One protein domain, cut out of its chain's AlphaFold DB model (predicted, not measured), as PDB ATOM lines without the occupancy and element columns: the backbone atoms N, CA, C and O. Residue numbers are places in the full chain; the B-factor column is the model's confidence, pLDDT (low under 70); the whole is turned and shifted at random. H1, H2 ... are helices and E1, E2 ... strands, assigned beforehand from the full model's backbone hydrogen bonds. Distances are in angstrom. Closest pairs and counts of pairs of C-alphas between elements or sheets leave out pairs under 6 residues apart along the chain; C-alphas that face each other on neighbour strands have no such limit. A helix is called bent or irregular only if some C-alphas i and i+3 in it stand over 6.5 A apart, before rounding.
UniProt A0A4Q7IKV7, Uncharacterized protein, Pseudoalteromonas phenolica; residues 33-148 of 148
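What this domain is: This is residues 33 to 148 of the 148 residues of an uncharacterized protein of Pseudoalteromonas phenolica (UniProt A0A4Q7IKV7). A strongly twisted four-stranded sheet has helix H1 packed along one face, in two layers, while the E1-E2 hairpin makes one side of the sheet and helix H2 only grazes the sheet, mostly at E1. Residues 60 to 66 and 118 to 124 stick out. The printed part has 116 residues, 56 of them in named elements, under half, in the order E1 E2 E3 H1 E4 H2; the class is mixed, helices and strands. The sheet is mixed, in the order E1 E2 E4 E3; the whole is compact, with a radius of gyration of the C-alphas of 15.4 A and spans of 40 by 32 by 23 A.

How they stand to each other: E1, residues 36 to 42, and E2, residues 47 to 54, form an antiparallel hairpin, with N 38 and O 51 2.8 A apart. E3, residues 70 to 73, H1, residues 78 to 94, and E4, residues 102 to 106, make a strand-helix-strand unit, two parallel neighbour strands with a helix between, with a right-handed crossover; N 73 and O 104 are 2.8 A apart. E4 is also antiparallel to E2, with N 52 and O 105 2.9 A apart. H1 is on the sheet at a height of 8.3 A, over E4 and along the strands, at 2 degrees to E4 on the local plane; their closest C-alphas, of Gly 78 and Ser 105, are 5.0 A apart. H2, residues 133 to 147, only grazes the sheet with residues 139 to 147; its closest C-alpha to E1 is that of Glu 143, 7.1 A from that of Ser 42. H1 and H2 are apart. Of the O i to N i+4 pairs, 10 of 13 in H1 and 8 of 11 in H2 are within hydrogen-bond range.

Where its parts are: E1 begins at C-alpha 36 (25.190, -36.074, -41.126) and is 18.3 A long; E2 is 22.5 A, E3 9.7 A and E4 13.5 A. H1, 23.5 A, has a kink of 32 degrees near residue 85 and is irregular, C-alphas 80 and 83 being 7.4 A apart. H2, 20.0 A, is only just irregular, C-alphas 142 and 145 being 6.8 A apart, and ends at C-alpha 147 (27.035, -27.723, -28.175).

The domain as a whole: The C-alphas farthest apart, of His 61 and Ala 119, are 46.2 A apart. The printed part has no cut; the links E2 to E3 and E4 to H2 are long. Mean pLDDT of the printed part is 87.4, with residues 78 to 79, 108 and 121 to 127 under 70.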
ATOM      1  N   HIS A  33      28.149 -39.711 -49.424       89.44
ATOM      2  CA  HIS A  33      28.041 -39.148 -48.083       89.44
ATOM      3  C   HIS A  33      28.569 -37.708 -48.061       89.44
ATOM      4  O   HIS A  33      29.743 -37.468 -48.344       89.44
ATOM      5  N   ILE A  34      27.697 -36.747 -47.753       89.94
ATOM      6  CA  ILE A  34      28.030 -35.311 -47.771       89.94
ATOM      7  C   ILE A  34      28.063 -34.736 -46.361       89.94
ATOM      8  O   ILE A  34      28.929 -33.926 -46.055       89.94
ATOM      9  N   ALA A  35      27.117 -35.138 -45.520       92.81
ATOM     10  CA  ALA A  35      26.885 -34.579 -44.200       92.81
ATOM     11  C   ALA A  35      26.060 -35.560 -43.363       92.81
ATOM     12  O   ALA A  35      25.463 -36.490 -43.909       92.81
ATOM     13  N   ASN A  36      25.993 -35.301 -42.062       92.69
ATOM     14  CA  ASN A  36      25.190 -36.074 -41.126       92.69
ATOM     15  C   ASN A  36      23.902 -35.326 -40.780       92.69
ATOM     16  O   ASN A  36      23.889 -34.097 -40.720       92.69
ATOM     17  N   THR A  37      22.845 -36.071 -40.477       92.31
ATOM     18  CA  THR A  37      21.711 -35.556 -39.708       92.31
ATOM     19  C   THR A  37      21.846 -36.082 -38.289       92.31
ATOM     20  O   THR A  37      21.984 -37.288 -38.089       92.31
ATOM     21  N   ILE A  38      21.827 -35.183 -37.312       92.88
ATOM     22  CA  ILE A  38      21.880 -35.511 -35.895       92.88
ATOM     23  C   ILE A  38      20.555 -35.162 -35.227       92.88
ATOM     24  O   ILE A  38      19.846 -34.245 -35.649       92.88
ATOM     25  N   GLN A  39      20.253 -35.905 -34.173       93.56
ATOM     26  CA  GLN A  39      19.117 -35.661 -33.306       93.56
ATOM     27  C   GLN A  39      19.606 -35.029 -32.009       93.56
ATOM     28  O   GLN A  39      20.482 -35.573 -31.340       93.56
ATOM     29  N   PHE A  40      19.065 -33.859 -31.692       93.12
ATOM     30  CA  PHE A  40      19.461 -33.054 -30.549       93.12
ATOM     31  C   PHE A  40      18.304 -32.964 -29.554       93.12
ATOM     32  O   PHE A  40      17.277 -32.358 -29.853       93.12
ATOM     33  N   ASP A  41      18.461 -33.563 -28.376       95.50
ATOM     34  CA  ASP A  41      17.449 -33.520 -27.319       95.50
ATOM     35  C   ASP A  41      17.524 -32.189 -26.553       95.50
ATOM     36  O   ASP A  41      18.449 -31.956 -25.770       95.50
ATOM     37  N   SER A  42      16.572 -31.289 -26.818       95.38
ATOM     38  CA  SER A  42      16.504 -29.965 -26.196       95.38
ATOM     39  C   SER A  42      15.633 -30.002 -24.946       95.38
ATOM     40  O   SER A  42      14.439 -30.315 -25.011       95.38
ATOM     41  N   LYS A  43      16.202 -29.598 -23.805       97.56
ATOM     42  CA  LYS A  43      15.455 -29.481 -22.544       97.56
ATOM     43  C   LYS A  43      14.607 -28.219 -22.543       97.56
ATOM     44  O   LYS A  43      13.477 -28.255 -22.063       97.56
ATOM     45  N   ILE A  44      15.123 -27.128 -23.110       96.38
ATOM     46  CA  ILE A  44      14.404 -25.853 -23.215       96.38
ATOM     47  C   ILE A  44      13.167 -25.992 -24.107       96.38
ATOM     48  O   ILE A  44      12.094 -25.532 -23.722       96.38
ATOM     49  N   LEU A  45      13.281 -26.664 -25.258       92.88
ATOM     50  CA  LEU A  45      12.144 -26.923 -26.150       92.88
ATOM     51  C   LEU A  45      11.331 -28.167 -25.757       92.88
ATOM     52  O   LEU A  45      10.265 -28.393 -26.336       92.88
ATOM     53  N   ASN A  46      11.825 -28.957 -24.798       94.31
ATOM     54  CA  ASN A  46      11.238 -30.206 -24.312       94.31
ATOM     55  C   ASN A  46      10.912 -31.201 -25.446       94.31
ATOM     56  O   ASN A  46       9.807 -31.754 -25.506       94.31
ATOM     57  N   LYS A  47      11.848 -31.367 -26.391       92.56
ATOM     58  CA  LYS A  47      11.727 -32.282 -27.539       92.56
ATOM     59  C   LYS A  47      13.057 -32.495 -28.259       92.56
ATOM     60  O   LYS A  47      13.962 -31.665 -28.195       92.56
ATOM     61  N   GLU A  48      13.092 -33.551 -29.065       92.81
ATOM     62  CA  GLU A  48      14.166 -33.812 -30.017       92.81
ATOM     63  C   GLU A  48      14.044 -32.915 -31.259       92.81
ATOM     64  O   GLU A  48      12.976 -32.796 -31.871       92.81
ATOM     65  N   ILE A  49      15.154 -32.288 -31.639       90.12
ATOM     66  CA  ILE A  49      15.288 -31.433 -32.814       90.12
ATOM     67  C   ILE A  49      16.252 -32.081 -33.802       90.12
ATOM     68  O   ILE A  49      17.385 -32.411 -33.462       90.12
ATOM     69  N   SER A  50      15.819 -32.192 -35.056       90.62
ATOM     70  CA  SER A  50      16.667 -32.682 -36.139       90.62
ATOM     71  C   SER A  50      17.501 -31.562 -36.757       90.62
ATOM     72  O   SER A  50      16.966 -30.509 -37.130       90.62
ATOM     73  N   MET A  51      18.803 -31.814 -36.887       91.38
ATOM     74  CA  MET A  51      19.800 -30.879 -37.401       91.38
ATOM     75  C   MET A  51      20.690 -31.547 -38.440       91.38
ATOM     76  O   MET A  51      21.173 -32.650 -38.205       91.38
ATOM     77  N   ASN A  52      20.993 -30.875 -39.550       93.19
ATOM     78  CA  ASN A  52      22.085 -31.327 -40.416       93.19
ATOM     79  C   ASN A  52      23.388 -30.646 -40.032       93.19
ATOM     80  O   ASN A  52      23.412 -29.442 -39.768       93.19
ATOM     81  N   LEU A  53      24.463 -31.423 -40.079       94.00
ATOM     82  CA  LEU A  53      25.809 -31.019 -39.728       94.00
ATOM     83  C   LEU A  53      26.779 -31.476 -40.818       94.00
ATOM     84  O   LEU A  53      26.939 -32.671 -41.084       94.00
ATOM     85  N   TYR A  54      27.435 -30.509 -41.445       95.12
ATOM     86  CA  TYR A  54      28.561 -30.724 -42.342       95.12
ATOM     87  C   TYR A  54      29.850 -30.339 -41.628       95.12
ATOM     88  O   TYR A  54      29.969 -29.220 -41.125       95.12
ATOM     89  N   LEU A  55      30.816 -31.253 -41.651       94.19
ATOM     90  CA  LEU A  55      32.164 -31.030 -41.150       94.19
ATOM     91  C   LEU A  55      33.147 -30.938 -42.331       94.19
ATOM     92  O   LEU A  55      33.014 -31.705 -43.292       94.19
ATOM     93  N   PRO A  56      34.142 -30.032 -42.278       92.00
ATOM     94  CA  PRO A  56      35.203 -29.957 -43.279       92.00
ATOM     95  C   PRO A  56      35.938 -31.290 -43.465       92.00
ATOM     96  O   PRO A  56      36.097 -32.068 -42.528       92.00
ATOM     97  N   GLN A  57      36.426 -31.559 -44.678       83.25
ATOM     98  CA  GLN A  57      36.935 -32.886 -45.050       83.25
ATOM     99  C   GLN A  57      38.129 -33.358 -44.203       83.25
ATOM    100  O   GLN A  57      38.288 -34.556 -44.006       83.25
ATOM    101  N   MET A  58      38.941 -32.428 -43.700       82.06
ATOM    102  CA  MET A  58      40.142 -32.731 -42.918       82.06
ATOM    103  C   MET A  58      39.975 -32.412 -41.433       82.06
ATOM    104  O   MET A  58      40.976 -32.333 -40.731       82.06
ATOM    105  N   HIS A  59      38.739 -32.233 -40.945       84.88
ATOM    106  CA  HIS A  59      38.490 -31.775 -39.575       84.88
ATOM    107  C   HIS A  59      39.170 -32.647 -38.506       84.88
ATOM    108  O   HIS A  59      39.693 -32.107 -37.538       84.88
ATOM    109  N   GLU A  60      39.245 -33.961 -38.734       85.38
ATOM    110  CA  GLU A  60      39.903 -34.943 -37.857       85.38
ATOM    111  C   GLU A  60      41.429 -34.756 -37.740       85.38
ATOM    112  O   GLU A  60      42.056 -35.298 -36.834       85.38
ATOM    113  N   HIS A  61      42.048 -34.010 -38.660       85.19
ATOM    114  CA  HIS A  61      43.488 -33.735 -38.659       85.19
ATOM    115  C   HIS A  61      43.857 -32.423 -37.964       85.19
ATOM    116  O   HIS A  61      45.043 -32.132 -37.794       85.19
ATOM    117  N   HIS A  62      42.867 -31.620 -37.580       84.81
ATOM    118  CA  HIS A  62      43.103 -30.407 -36.814       84.81
ATOM    119  C   HIS A  62      43.149 -30.725 -35.318       84.81
ATOM    120  O   HIS A  62      42.522 -31.665 -34.844       84.81
ATOM    121  N   SER A  63      43.911 -29.931 -34.565       87.12
ATOM    122  CA  SER A  63      43.920 -30.009 -33.104       87.12
ATOM    123  C   SER A  63      42.561 -29.625 -32.524       87.12
ATOM    124  O   SER A  63      41.889 -28.760 -33.085       87.12
ATOM    125  N   ASP A  64      42.247 -30.120 -31.329       83.94
ATOM    126  CA  ASP A  64      41.033 -29.760 -30.575       83.94
ATOM    127  C   ASP A  64      40.897 -28.241 -30.313       83.94
ATOM    128  O   ASP A  64      39.800 -27.705 -30.145       83.94
ATOM    129  N   ASP A  65      42.012 -27.504 -30.331       88.19
ATOM    130  CA  ASP A  65      42.039 -26.043 -30.178       88.19
ATOM    131  C   ASP A  65      41.766 -25.266 -31.475       88.19
ATOM    132  O   ASP A  65      41.612 -24.042 -31.451       88.19
ATOM    133  N   PHE A  66      41.673 -25.947 -32.619       90.50
ATOM    134  CA  PHE A  66      41.327 -25.296 -33.876       90.50
ATOM    135  C   PHE A  66      39.863 -24.841 -33.829       90.50
ATOM    136  O   PHE A  66      38.994 -25.513 -33.272       90.50
ATOM    137  N   ARG A  67      39.574 -23.662 -34.383       91.88
ATOM    138  CA  ARG A  67      38.227 -23.081 -34.388       91.88
ATOM    139  C   ARG A  67      37.773 -22.886 -35.822       91.88
ATOM    140  O   ARG A  67      38.466 -22.243 -36.606       91.88
ATOM    141  N   TYR A  68      36.597 -23.416 -36.136       94.19
ATOM    142  CA  TYR A  68      35.959 -23.222 -37.430       94.19
ATOM    143  C   TYR A  68      34.886 -22.142 -37.325       94.19
ATOM    144  O   TYR A  68      34.116 -22.140 -36.364       94.19
ATOM    145  N   PRO A  69      34.770 -21.247 -38.315       95.56
ATOM    146  CA  PRO A  69      33.546 -20.486 -38.481       95.56
ATOM    147  C   PRO A  69      32.363 -21.427 -38.745       95.56
ATOM    148  O   PRO A  69      32.486 -22.441 -39.440       95.56
ATOM    149  N   ILE A  70      31.206 -21.059 -38.198       94.56
ATOM    150  CA  ILE A  70      29.953 -21.792 -38.362       94.56
ATOM    151  C   ILE A  70      29.030 -20.977 -39.264       94.56
ATOM    152  O   ILE A  70      28.715 -19.822 -38.974       94.56
ATOM    153  N   ILE A  71      28.567 -21.594 -40.349       94.38
ATOM    154  CA  ILE A  71      27.497 -21.058 -41.190       94.38
ATOM    155  C   ILE A  71      26.201 -21.742 -40.768       94.38
ATOM    156  O   ILE A  71      26.014 -22.939 -40.985       94.38
ATOM    157  N   PHE A  72      25.310 -20.966 -40.159       90.62
ATOM    158  CA  PHE A  72      24.096 -21.467 -39.534       90.62
ATOM    159  C   PHE A  72      22.841 -21.059 -40.311       90.62
ATOM    160  O   PHE A  72      22.593 -19.872 -40.536       90.62
ATOM    161  N   PHE A  73      22.023 -22.044 -40.686       87.75
ATOM    162  CA  PHE A  73      20.741 -21.833 -41.345       87.75
ATOM    163  C   PHE A  73      19.574 -22.188 -40.428       87.75
ATOM    164  O   PHE A  73      19.391 -23.338 -40.026       87.75
ATOM    165  N   ASN A  74      18.730 -21.194 -40.176       83.50
ATOM    166  CA  ASN A  74      17.528 -21.316 -39.366       83.50
ATOM    167  C   ASN A  74      16.263 -21.157 -40.231       83.50
ATOM    168  O   ASN A  74      16.287 -20.530 -41.292       83.50
ATOM    169  N   GLY A  75      15.139 -21.687 -39.754       78.38
ATOM    170  CA  GLY A  75      13.832 -21.497 -40.374       78.38
ATOM    171  C   GLY A  75      13.519 -22.426 -41.550       78.38
ATOM    172  O   GLY A  75      14.163 -23.449 -41.772       78.38
ATOM    173  N   SER A  76      12.490 -22.059 -42.319       71.62
ATOM    174  CA  SER A  76      11.901 -22.900 -43.376       71.62
ATOM    175  C   SER A  76      12.858 -23.261 -44.511       71.62
ATOM    176  O   SER A  76      12.689 -24.293 -45.152       71.62
ATOM    177  N   HIS A  77      13.855 -22.418 -44.764       71.44
ATOM    178  CA  HIS A  77      14.796 -22.581 -45.867       71.44
ATOM    179  C   HIS A  77      16.039 -23.395 -45.495       71.44
ATOM    180  O   HIS A  77      16.813 -23.762 -46.382       71.44
ATOM    181  N   GLY A  78      16.235 -23.692 -44.204       69.56
ATOM    182  CA  GLY A  78      17.461 -24.326 -43.719       69.56
ATOM    183  C   GLY A  78      17.758 -25.658 -44.399       69.56
ATOM    184  O   GLY A  78      18.910 -25.948 -44.709       69.56
ATOM    185  N   HIS A  79      16.726 -26.430 -44.735       68.94
ATOM    186  CA  HIS A  79      16.904 -27.682 -45.467       68.94
ATOM    187  C   HIS A  79      17.050 -27.546 -46.974       68.94
ATOM    188  O   HIS A  79      17.707 -28.379 -47.593       68.94
ATOM    189  N   GLN A  80      16.457 -26.515 -47.570       78.38
ATOM    190  CA  GLN A  80      16.481 -26.345 -49.022       78.38
ATOM    191  C   GLN A  80      17.880 -25.969 -49.512       78.38
ATOM    192  O   GLN A  80      18.317 -26.439 -50.560       78.38
ATOM    193  N   PHE A  81      18.602 -25.159 -48.738       85.75
ATOM    194  CA  PHE A  81      19.908 -24.647 -49.150       85.75
ATOM    195  C   PHE A  81      21.095 -25.404 -48.565       85.75
ATOM    196  O   PHE A  81      22.207 -25.216 -49.048       85.75
ATOM    197  N   PHE A  82      20.878 -26.301 -47.597       90.50
ATOM    198  CA  PHE A  82      21.966 -26.999 -46.913       90.50
ATOM    199  C   PHE A  82      22.925 -27.692 -47.889       90.50
ATOM    200  O   PHE A  82      24.114 -27.382 -47.911       90.50
ATOM    201  N   HIS A  83      22.415 -28.563 -48.767       91.75
ATOM    202  CA  HIS A  83      23.260 -29.287 -49.718       91.75
ATOM    203  C   HIS A  83      24.027 -28.340 -50.658       91.75
ATOM    204  O   HIS A  83      25.246 -28.461 -50.791       91.75
ATOM    205  N   MET A  84      23.345 -27.349 -51.242       92.62
ATOM    206  CA  MET A  84      23.974 -26.345 -52.110       92.62
ATOM    207  C   MET A  84      25.105 -25.608 -51.381       92.62
ATOM    208  O   MET A  84      26.212 -25.493 -51.911       92.62
ATOM    209  N   THR A  85      24.859 -25.147 -50.153       93.62
ATOM    210  CA  THR A  85      25.861 -24.423 -49.373       93.62
ATOM    211  C   THR A  85      27.045 -25.307 -49.011       93.62
ATOM    212  O   THR A  85      28.175 -24.854 -49.162       93.62
ATOM    213  N   THR A  86      26.841 -26.566 -48.608       94.56
ATOM    214  CA  THR A  86      27.972 -27.472 -48.314       94.56
ATOM    215  C   THR A  86      28.885 -27.660 -49.527       94.56
ATOM    216  O   THR A  86      30.107 -27.650 -49.386       94.56
ATOM    217  N   GLY A  87      28.318 -27.740 -50.738       94.88
ATOM    218  CA  GLY A  87      29.089 -27.796 -51.980       94.88
ATOM    219  C   GLY A  87      29.898 -26.522 -52.241       94.88
ATOM    220  O   GLY A  87      31.079 -26.603 -52.586       94.88
ATOM    221  N   LEU A  88      29.290 -25.349 -52.028       95.88
ATOM    222  CA  LEU A  88      29.972 -24.057 -52.160       95.88
ATOM    223  C   LEU A  88      31.108 -23.910 -51.147       95.88
ATOM    224  O   LEU A  88      32.217 -23.555 -51.537       95.88
ATOM    225  N   VAL A  89      30.852 -24.233 -49.878       95.88
ATOM    226  CA  VAL A  89      31.853 -24.183 -48.806       95.88
ATOM    227  C   VAL A  89      33.018 -25.108 -49.119       95.88
ATOM    228  O   VAL A  89      34.166 -24.665 -49.108       95.88
ATOM    229  N   LYS A  90      32.736 -26.362 -49.487       95.00
ATOM    230  CA  LYS A  90      33.766 -27.335 -49.870       95.00
ATOM    231  C   LYS A  90      34.631 -26.822 -51.022       95.00
ATOM    232  O   LYS A  90      35.851 -26.955 -50.977       95.00
ATOM    233  N   HIS A  91      34.014 -26.252 -52.057       95.94
ATOM    234  CA  HIS A  91      34.752 -25.737 -53.208       95.94
ATOM    235  C   HIS A  91      35.587 -24.504 -52.853       95.94
ATOM    236  O   HIS A  91      36.778 -24.469 -53.139       95.94
ATOM    237  N   LEU A  92      34.986 -23.495 -52.224       97.00
ATOM    238  CA  LEU A  92      35.678 -22.249 -51.900       97.00
ATOM    239  C   LEU A  92      36.808 -22.468 -50.887       97.00
ATOM    240  O   LEU A  92      37.840 -21.803 -50.992       97.00
ATOM    241  N   SER A  93      36.644 -23.409 -49.953       94.31
ATOM    242  CA  SER A  93      37.702 -23.778 -49.005       94.31
ATOM    243  C   SER A  93      38.849 -24.498 -49.714       94.31
ATOM    244  O   SER A  93      40.007 -24.144 -49.513       94.31
ATOM    245  N   SER A  94      38.559 -25.411 -50.654       94.06
ATOM    246  CA  SER A  94      39.608 -26.131 -51.396       94.06
ATOM    247  C   SER A  94      40.460 -25.239 -52.304       94.06
ATOM    248  O   SER A  94      41.597 -25.588 -52.620       94.06
ATOM    249  N   VAL A  95      39.939 -24.072 -52.699       96.19
ATOM    250  CA  VAL A  95      40.687 -23.049 -53.445       96.19
ATOM    251  C   VAL A  95      41.176 -21.890 -52.565       96.19
ATOM    252  O   VAL A  95      41.570 -20.850 -53.094       96.19
ATOM    253  N   ASN A  96      41.165 -22.048 -51.235       94.19
ATOM    254  CA  ASN A  96      41.617 -21.050 -50.256       94.19
ATOM    255  C   ASN A  96      40.948 -19.668 -50.419       94.19
ATOM    256  O   ASN A  96      41.566 -18.626 -50.195       94.19
ATOM    257  N   ARG A  97      39.685 -19.638 -50.859       97.44
ATOM    258  CA  ARG A  97      38.882 -18.407 -51.005       97.44
ATOM    259  C   ARG A  97      37.969 -18.148 -49.813       97.44
ATOM    260  O   ARG A  97      37.460 -17.038 -49.685       97.44
ATOM    261  N   MET A  98      37.801 -19.143 -48.952       95.56
ATOM    262  CA  MET A  98      37.228 -19.026 -47.616       95.56
ATOM    263  C   MET A  98      37.935 -20.017 -46.677       95.56
ATOM    264  O   MET A  98      38.516 -20.982 -47.172       95.56
ATOM    265  N   PRO A  99      37.921 -19.800 -45.354       94.00
ATOM    266  CA  PRO A  99      38.358 -20.819 -44.405       94.00
ATOM    267  C   PRO A  99      37.411 -22.026 -44.422       94.00
ATOM    268  O   PRO A  99      36.206 -21.869 -44.648       94.00
ATOM    269  N   ASP A 100      37.940 -23.208 -44.098       93.88
ATOM    270  CA  ASP A 100      37.110 -24.375 -43.798       93.88
ATOM    271  C   ASP A 100      36.054 -24.003 -42.752       93.88
ATOM    272  O   ASP A 100      36.351 -23.334 -41.761       93.88
ATOM    273  N   SER A 101      34.803 -24.385 -42.998       95.69
ATOM    274  CA  SER A 101      33.659 -23.955 -42.190       95.69
ATOM    275  C   SER A 101      32.727 -25.121 -41.906       95.69
ATOM    276  O   SER A 101      32.459 -25.945 -42.784       95.69
ATOM    277  N   ILE A 102      32.181 -25.148 -40.694       95.56
ATOM    278  CA  ILE A 102      31.090 -26.051 -40.333       95.56
ATOM    279  C   ILE A 102      29.797 -25.453 -40.890       95.56
ATOM    280  O   ILE A 102      29.551 -24.252 -40.752       95.56
ATOM    281  N   VAL A 103      28.963 -26.275 -41.528       95.25
ATOM    282  CA  VAL A 103      27.637 -25.838 -41.989       95.25
ATOM    283  C   VAL A 103      26.581 -26.570 -41.190       95.25
ATOM    284  O   VAL A 103      26.593 -27.797 -41.111       95.25
ATOM    285  N   VAL A 104      25.659 -25.806 -40.619       94.06
ATOM    286  CA  VAL A 104      24.599 -26.308 -39.751       94.06
ATOM    287  C   VAL A 104      23.256 -25.839 -40.284       94.06
ATOM    288  O   VAL A 104      23.102 -24.660 -40.608       94.06
ATOM    289  N   SER A 105      22.264 -26.726 -40.351       91.88
ATOM    290  CA  SER A 105      20.882 -26.301 -40.589       91.88
ATOM    291  C   SER A 105      19.867 -26.998 -39.700       91.88
ATOM    292  O   SER A 105      19.990 -28.185 -39.402       91.88
ATOM    293  N   LEU A 106      18.844 -26.244 -39.297       88.69
ATOM    294  CA  LEU A 106      17.797 -26.684 -38.376       88.69
ATOM    295  C   LEU A 106      16.385 -26.493 -38.936       88.69
ATOM    296  O   LEU A 106      16.143 -25.715 -39.860       88.69
ATOM    297  N   ASN A 107      15.439 -27.124 -38.235       74.62
ATOM    298  CA  ASN A 107      13.992 -26.911 -38.294       74.62
ATOM    299  C   ASN A 107      13.224 -27.476 -39.493       74.62
ATOM    300  O   ASN A 107      12.292 -26.843 -40.010       74.62
ATOM    301  N   GLN A 108      13.475 -28.743 -39.819       68.56
ATOM    302  CA  GLN A 108      12.485 -29.536 -40.565       68.56
ATOM    303  C   GLN A 108      11.119 -29.549 -39.894       68.56
ATOM    304  O   GLN A 108      10.096 -29.467 -40.569       68.56
ATOM    305  N   GLY A 109      11.092 -29.598 -38.560       70.56
ATOM    306  CA  GLY A 109       9.864 -29.714 -37.773       70.56
ATOM    307  C   GLY A 109       8.993 -28.459 -37.785       70.56
ATOM    308  O   GLY A 109       7.771 -28.561 -37.849       70.56
ATOM    309  N   GLY A 110       9.589 -27.266 -37.897       77.38
ATOM    310  CA  GLY A 110       8.854 -25.981 -37.897       77.38
ATOM    311  C   GLY A 110       8.785 -25.313 -36.545       77.38
ATOM    312  O   GLY A 110       7.961 -24.430 -36.325       77.38
ATOM    313  N   ASP A 111       9.668 -25.763 -35.668       78.19
ATOM    314  CA  ASP A 111       9.757 -25.381 -34.271       78.19
ATOM    315  C   ASP A 111      10.414 -24.019 -34.060       78.19
ATOM    316  O   ASP A 111      10.468 -23.536 -32.936       78.19
ATOM    317  N   PHE A 112      10.870 -23.386 -35.143       85.19
ATOM    318  CA  PHE A 112      11.311 -22.001 -35.129       85.19
ATOM    319  C   PHE A 112      10.121 -21.048 -34.936       85.19
ATOM    320  O   PHE A 112       8.982 -21.391 -35.282       85.19
ATOM    321  N   PRO A 113      10.359 -19.836 -34.419       86.75
ATOM    322  CA  PRO A 113       9.311 -18.850 -34.221       86.75
ATOM    323  C   PRO A 113       8.786 -18.285 -35.536       86.75
ATOM    324  O   PRO A 113       9.497 -18.231 -36.542       86.75
ATOM    325  N   ALA A 114       7.536 -17.826 -35.539       80.50
ATOM    326  CA  ALA A 114       7.052 -17.009 -36.644       80.50
ATOM    327  C   ALA A 114       7.872 -15.710 -36.710       80.50
ATOM    328  O   ALA A 114       8.018 -15.017 -35.708       80.50
ATOM    329  N   PHE A 115       8.375 -15.368 -37.892       73.94
ATOM    330  CA  PHE A 115       9.018 -14.082 -38.150       73.94
ATOM    331  C   PHE A 115       8.182 -13.272 -39.137       73.94
ATOM    332  O   PHE A 115       7.551 -13.824 -40.043       73.94
ATOM    333  N   ASP A 116       8.169 -11.955 -38.945       74.06
ATOM    334  CA  ASP A 116       7.532 -11.039 -39.881       74.06
ATOM    335  C   ASP A 116       8.411 -10.906 -41.129       74.06
ATOM    336  O   ASP A 116       9.535 -10.405 -41.073       74.06
ATOM    337  N   THR A 117       7.905 -11.378 -42.268       72.31
ATOM    338  CA  THR A 117       8.584 -11.246 -43.561       72.31
ATOM    339  C   THR A 117       8.420  -9.853 -44.167       72.31
ATOM    340  O   THR A 117       8.898  -9.632 -45.278       72.31
ATOM    341  N   GLN A 118       7.720  -8.931 -43.493       75.06
ATOM    342  CA  GLN A 118       7.364  -7.599 -43.992       75.06
ATOM    343  C   GLN A 118       6.673  -7.650 -45.366       75.06
ATOM    344  O   GLN A 118       6.850  -6.767 -46.200       75.06
ATOM    345  N   ALA A 119       5.931  -8.732 -45.631       73.44
ATOM    346  CA  ALA A 119       5.335  -9.045 -46.933       73.44
ATOM    347  C   ALA A 119       6.333  -9.144 -48.112       73.44
ATOM    348  O   ALA A 119       5.909  -9.189 -49.265       73.44
ATOM    349  N   MET A 120       7.643  -9.236 -47.848       75.19
ATOM    350  CA  MET A 120       8.670  -9.428 -48.880       75.19
ATOM    351  C   MET A 120       8.577 -10.810 -49.536       75.19
ATOM    352  O   MET A 120       8.970 -10.984 -50.686       75.19
ATOM    353  N   TRP A 121       8.034 -11.787 -48.808       69.31
ATOM    354  CA  TRP A 121       7.904 -13.161 -49.266       69.31
ATOM    355  C   TRP A 121       6.445 -13.610 -49.255       69.31
ATOM    356  O   TRP A 121       5.758 -13.394 -48.247       69.31
ATOM    357  N   PRO A 122       5.976 -14.273 -50.327       68.19
ATOM    358  CA  PRO A 122       4.677 -14.926 -50.332       68.19
ATOM    359  C   PRO A 122       4.565 -15.944 -49.184       68.19
ATOM    360  O   PRO A 122       5.522 -16.651 -48.858       68.19
ATOM    361  N   VAL A 123       3.393 -16.011 -48.546       63.69
ATOM    362  CA  VAL A 123       3.149 -16.861 -47.360       63.69
ATOM    363  C   VAL A 123       3.284 -18.358 -47.680       63.69
ATOM    364  O   VAL A 123       3.554 -19.160 -46.793       63.69
ATOM    365  N   ASP A 124       3.120 -18.738 -48.941       65.94
ATOM    366  CA  ASP A 124       3.322 -20.087 -49.473       65.94
ATOM    367  C   ASP A 124       4.803 -20.455 -49.671       65.94
ATOM    368  O   ASP A 124       5.138 -21.638 -49.680       65.94
ATOM    369  N   VAL A 125       5.698 -19.466 -49.765       64.44
ATOM    370  CA  VAL A 125       7.152 -19.678 -49.905       64.44
ATOM    371  C   VAL A 125       7.820 -19.852 -48.540       64.44
ATOM    372  O   VAL A 125       8.782 -20.607 -48.401       64.44
ATOM    373  N   VAL A 126       7.287 -19.197 -47.504       64.69
ATOM    374  CA  VAL A 126       7.850 -19.228 -46.151       64.69
ATOM    375  C   VAL A 126       6.893 -19.917 -45.202       64.69
ATOM    376  O   VAL A 126       5.827 -19.397 -44.872       64.69
ATOM    377  N   ARG A 127       7.302 -21.073 -44.674       67.69
ATOM    378  CA  ARG A 127       6.529 -21.707 -43.609       67.69
ATOM    379  C   ARG A 127       6.523 -20.793 -42.386       67.69
ATOM    380  O   ARG A 127       7.575 -20.503 -41.825       67.69
ATOM    381  N   LYS A 128       5.329 -20.396 -41.942       73.12
ATOM    382  CA  LYS A 128       5.169 -19.716 -40.656       73.12
ATOM    383  C   LYS A 128       5.574 -20.676 -39.541       73.12
ATOM    384  O   LYS A 128       4.970 -21.739 -39.386       73.12
ATOM    385  N   GLY A 129       6.624 -20.302 -38.816       77.81
ATOM    386  CA  GLY A 129       7.041 -20.981 -37.599       77.81
ATOM    387  C   GLY A 129       5.933 -20.969 -36.546       77.81
ATOM    388  O   GLY A 129       5.017 -20.144 -36.606       77.81
ATOM    389  N   LYS A 130       5.987 -21.910 -35.606       82.38
ATOM    390  CA  LYS A 130       5.024 -22.011 -34.494       82.38
ATOM    391  C   LYS A 130       5.693 -21.960 -33.118       82.38
ATOM    392  O   LYS A 130       4.996 -22.094 -32.119       82.38
ATOM    393  N   GLY A 131       7.018 -21.822 -33.077       84.12
ATOM    394  CA  GLY A 131       7.780 -21.744 -31.836       84.12
ATOM    395  C   GLY A 131       7.579 -20.422 -31.101       84.12
ATOM    396  O   GLY A 131       7.259 -19.400 -31.712       84.12
ATOM    397  N   ASP A 132       7.799 -20.452 -29.791       89.50
ATOM    398  CA  ASP A 132       7.883 -19.247 -28.976       89.50
ATOM    399  C   ASP A 132       9.241 -18.544 -29.207       89.50
ATOM    400  O   ASP A 132      10.278 -19.209 -29.125       89.50
ATOM    401  N   PRO A 133       9.275 -17.237 -29.539       90.12
ATOM    402  CA  PRO A 133      10.521 -16.529 -29.825       90.12
ATOM    403  C   PRO A 133      11.530 -16.502 -28.679       90.12
ATOM    404  O   PRO A 133      12.724 -16.668 -28.935       90.12
ATOM    405  N   GLU A 134      11.073 -16.289 -27.445       93.38
ATOM    406  CA  GLU A 134      11.949 -16.160 -26.276       93.38
ATOM    407  C   GLU A 134      12.542 -17.522 -25.920       93.38
ATOM    408  O   GLU A 134      13.764 -17.676 -25.881       93.38
ATOM    409  N   GLN A 135      11.690 -18.544 -25.815       94.50
ATOM    410  CA  GLN A 135      12.109 -19.923 -25.572       94.50
ATOM    411  C   GLN A 135      13.067 -20.431 -26.659       94.50
ATOM    412  O   GLN A 135      14.025 -21.150 -26.374       94.50
ATOM    413  N   TYR A 136      12.826 -20.070 -27.922       92.06
ATOM    414  CA  TYR A 136      13.702 -20.476 -29.015       92.06
ATOM    415  C   TYR A 136      15.061 -19.775 -28.955       92.06
ATOM    416  O   TYR A 136      16.082 -20.400 -29.236       92.06
ATOM    417  N   LEU A 137      15.104 -18.496 -28.574       92.75
ATOM    418  CA  LEU A 137      16.364 -17.781 -28.377       92.75
ATOM    419  C   LEU A 137      17.168 -18.368 -27.206       92.75
ATOM    420  O   LEU A 137      18.391 -18.506 -27.312       92.75
ATOM    421  N   ASP A 138      16.490 -18.771 -26.132       96.50
ATOM    422  CA  ASP A 138      17.106 -19.486 -25.014       96.50
ATOM    423  C   ASP A 138      17.680 -20.834 -25.460       96.50
ATOM    424  O   ASP A 138      18.839 -21.129 -25.177       96.50
ATOM    425  N   PHE A 139      16.935 -21.612 -26.247       94.81
ATOM    426  CA  PHE A 139      17.444 -22.841 -26.863       94.81
ATOM    427  C   PHE A 139      18.711 -22.592 -27.692       94.81
ATOM    428  O   PHE A 139      19.716 -23.285 -27.519       94.81
ATOM    429  N   LEU A 140      18.691 -21.587 -28.575       92.62
ATOM    430  CA  LEU A 140      19.846 -21.274 -29.412       92.62
ATOM    431  C   LEU A 140      21.072 -20.910 -28.565       92.62
ATOM    432  O   LEU A 140      22.165 -21.405 -28.826       92.62
ATOM    433  N   SER A 141      20.896 -20.042 -27.571       95.88
ATOM    434  CA  SER A 141      22.003 -19.456 -26.808       95.88
ATOM    435  C   SER A 141      22.533 -20.345 -25.684       95.88
ATOM    436  O   SER A 141      23.732 -20.311 -25.412       95.88
ATOM    437  N   GLN A 142      21.671 -21.132 -25.038       97.94
ATOM    438  CA  GLN A 142      22.017 -21.899 -23.837       97.94
ATOM    439  C   GLN A 142      22.244 -23.389 -24.112       97.94
ATOM    440  O   GLN A 142      22.914 -24.050 -23.321       97.94
ATOM    441  N   GLU A 143      21.717 -23.927 -25.215       96.62
ATOM    442  CA  GLU A 143      21.862 -25.347 -25.557       96.62
ATOM    443  C   GLU A 143      22.614 -25.551 -26.870       96.62
ATOM    444  O   GLU A 143      23.668 -26.181 -26.885       96.62
ATOM    445  N   LEU A 144      22.097 -25.005 -27.971       93.31
ATOM    446  CA  LEU A 144      22.606 -25.330 -29.300       93.31
ATOM    447  C   LEU A 144      23.993 -24.740 -29.576       93.31
ATOM    448  O   LEU A 144      24.890 -25.474 -29.975       93.31
ATOM    449  N   ILE A 145      24.169 -23.426 -29.418       93.00
ATOM    450  CA  ILE A 145      25.460 -22.774 -29.684       93.00
ATOM    451  C   ILE A 145      26.556 -23.320 -28.756       93.00
ATOM    452  O   ILE A 145      27.644 -23.554 -29.257       93.00
ATOM    453  N   PRO A 146      26.314 -23.577 -27.453       94.44
ATOM    454  CA  PRO A 146      27.309 -24.226 -26.593       94.44
ATOM    455  C   PRO A 146      27.658 -25.670 -26.972       94.44
ATOM    456  O   PRO A 146      28.719 -26.152 -26.581       94.44
ATOM    457  N   TYR A 147      26.763 -26.381 -27.662       93.00
ATOM    458  CA  TYR A 147      27.035 -27.723 -28.175       93.00
ATOM    459  C   TYR A 147      27.935 -27.709 -29.422       93.00
ATOM    460  O   TYR A 147      28.721 -28.640 -29.602       93.00
ATOM    461  N   LEU A 148      27.780 -26.694 -30.281       89.69
ATOM    462  CA  LEU A 148      28.525 -26.523 -31.535       89.69
ATOM    463  C   LEU A 148      29.937 -25.962 -31.310       89.69
ATOM    464  O   LEU A 148      30.843 -26.420 -32.042       89.69
TER     465      LEU A 148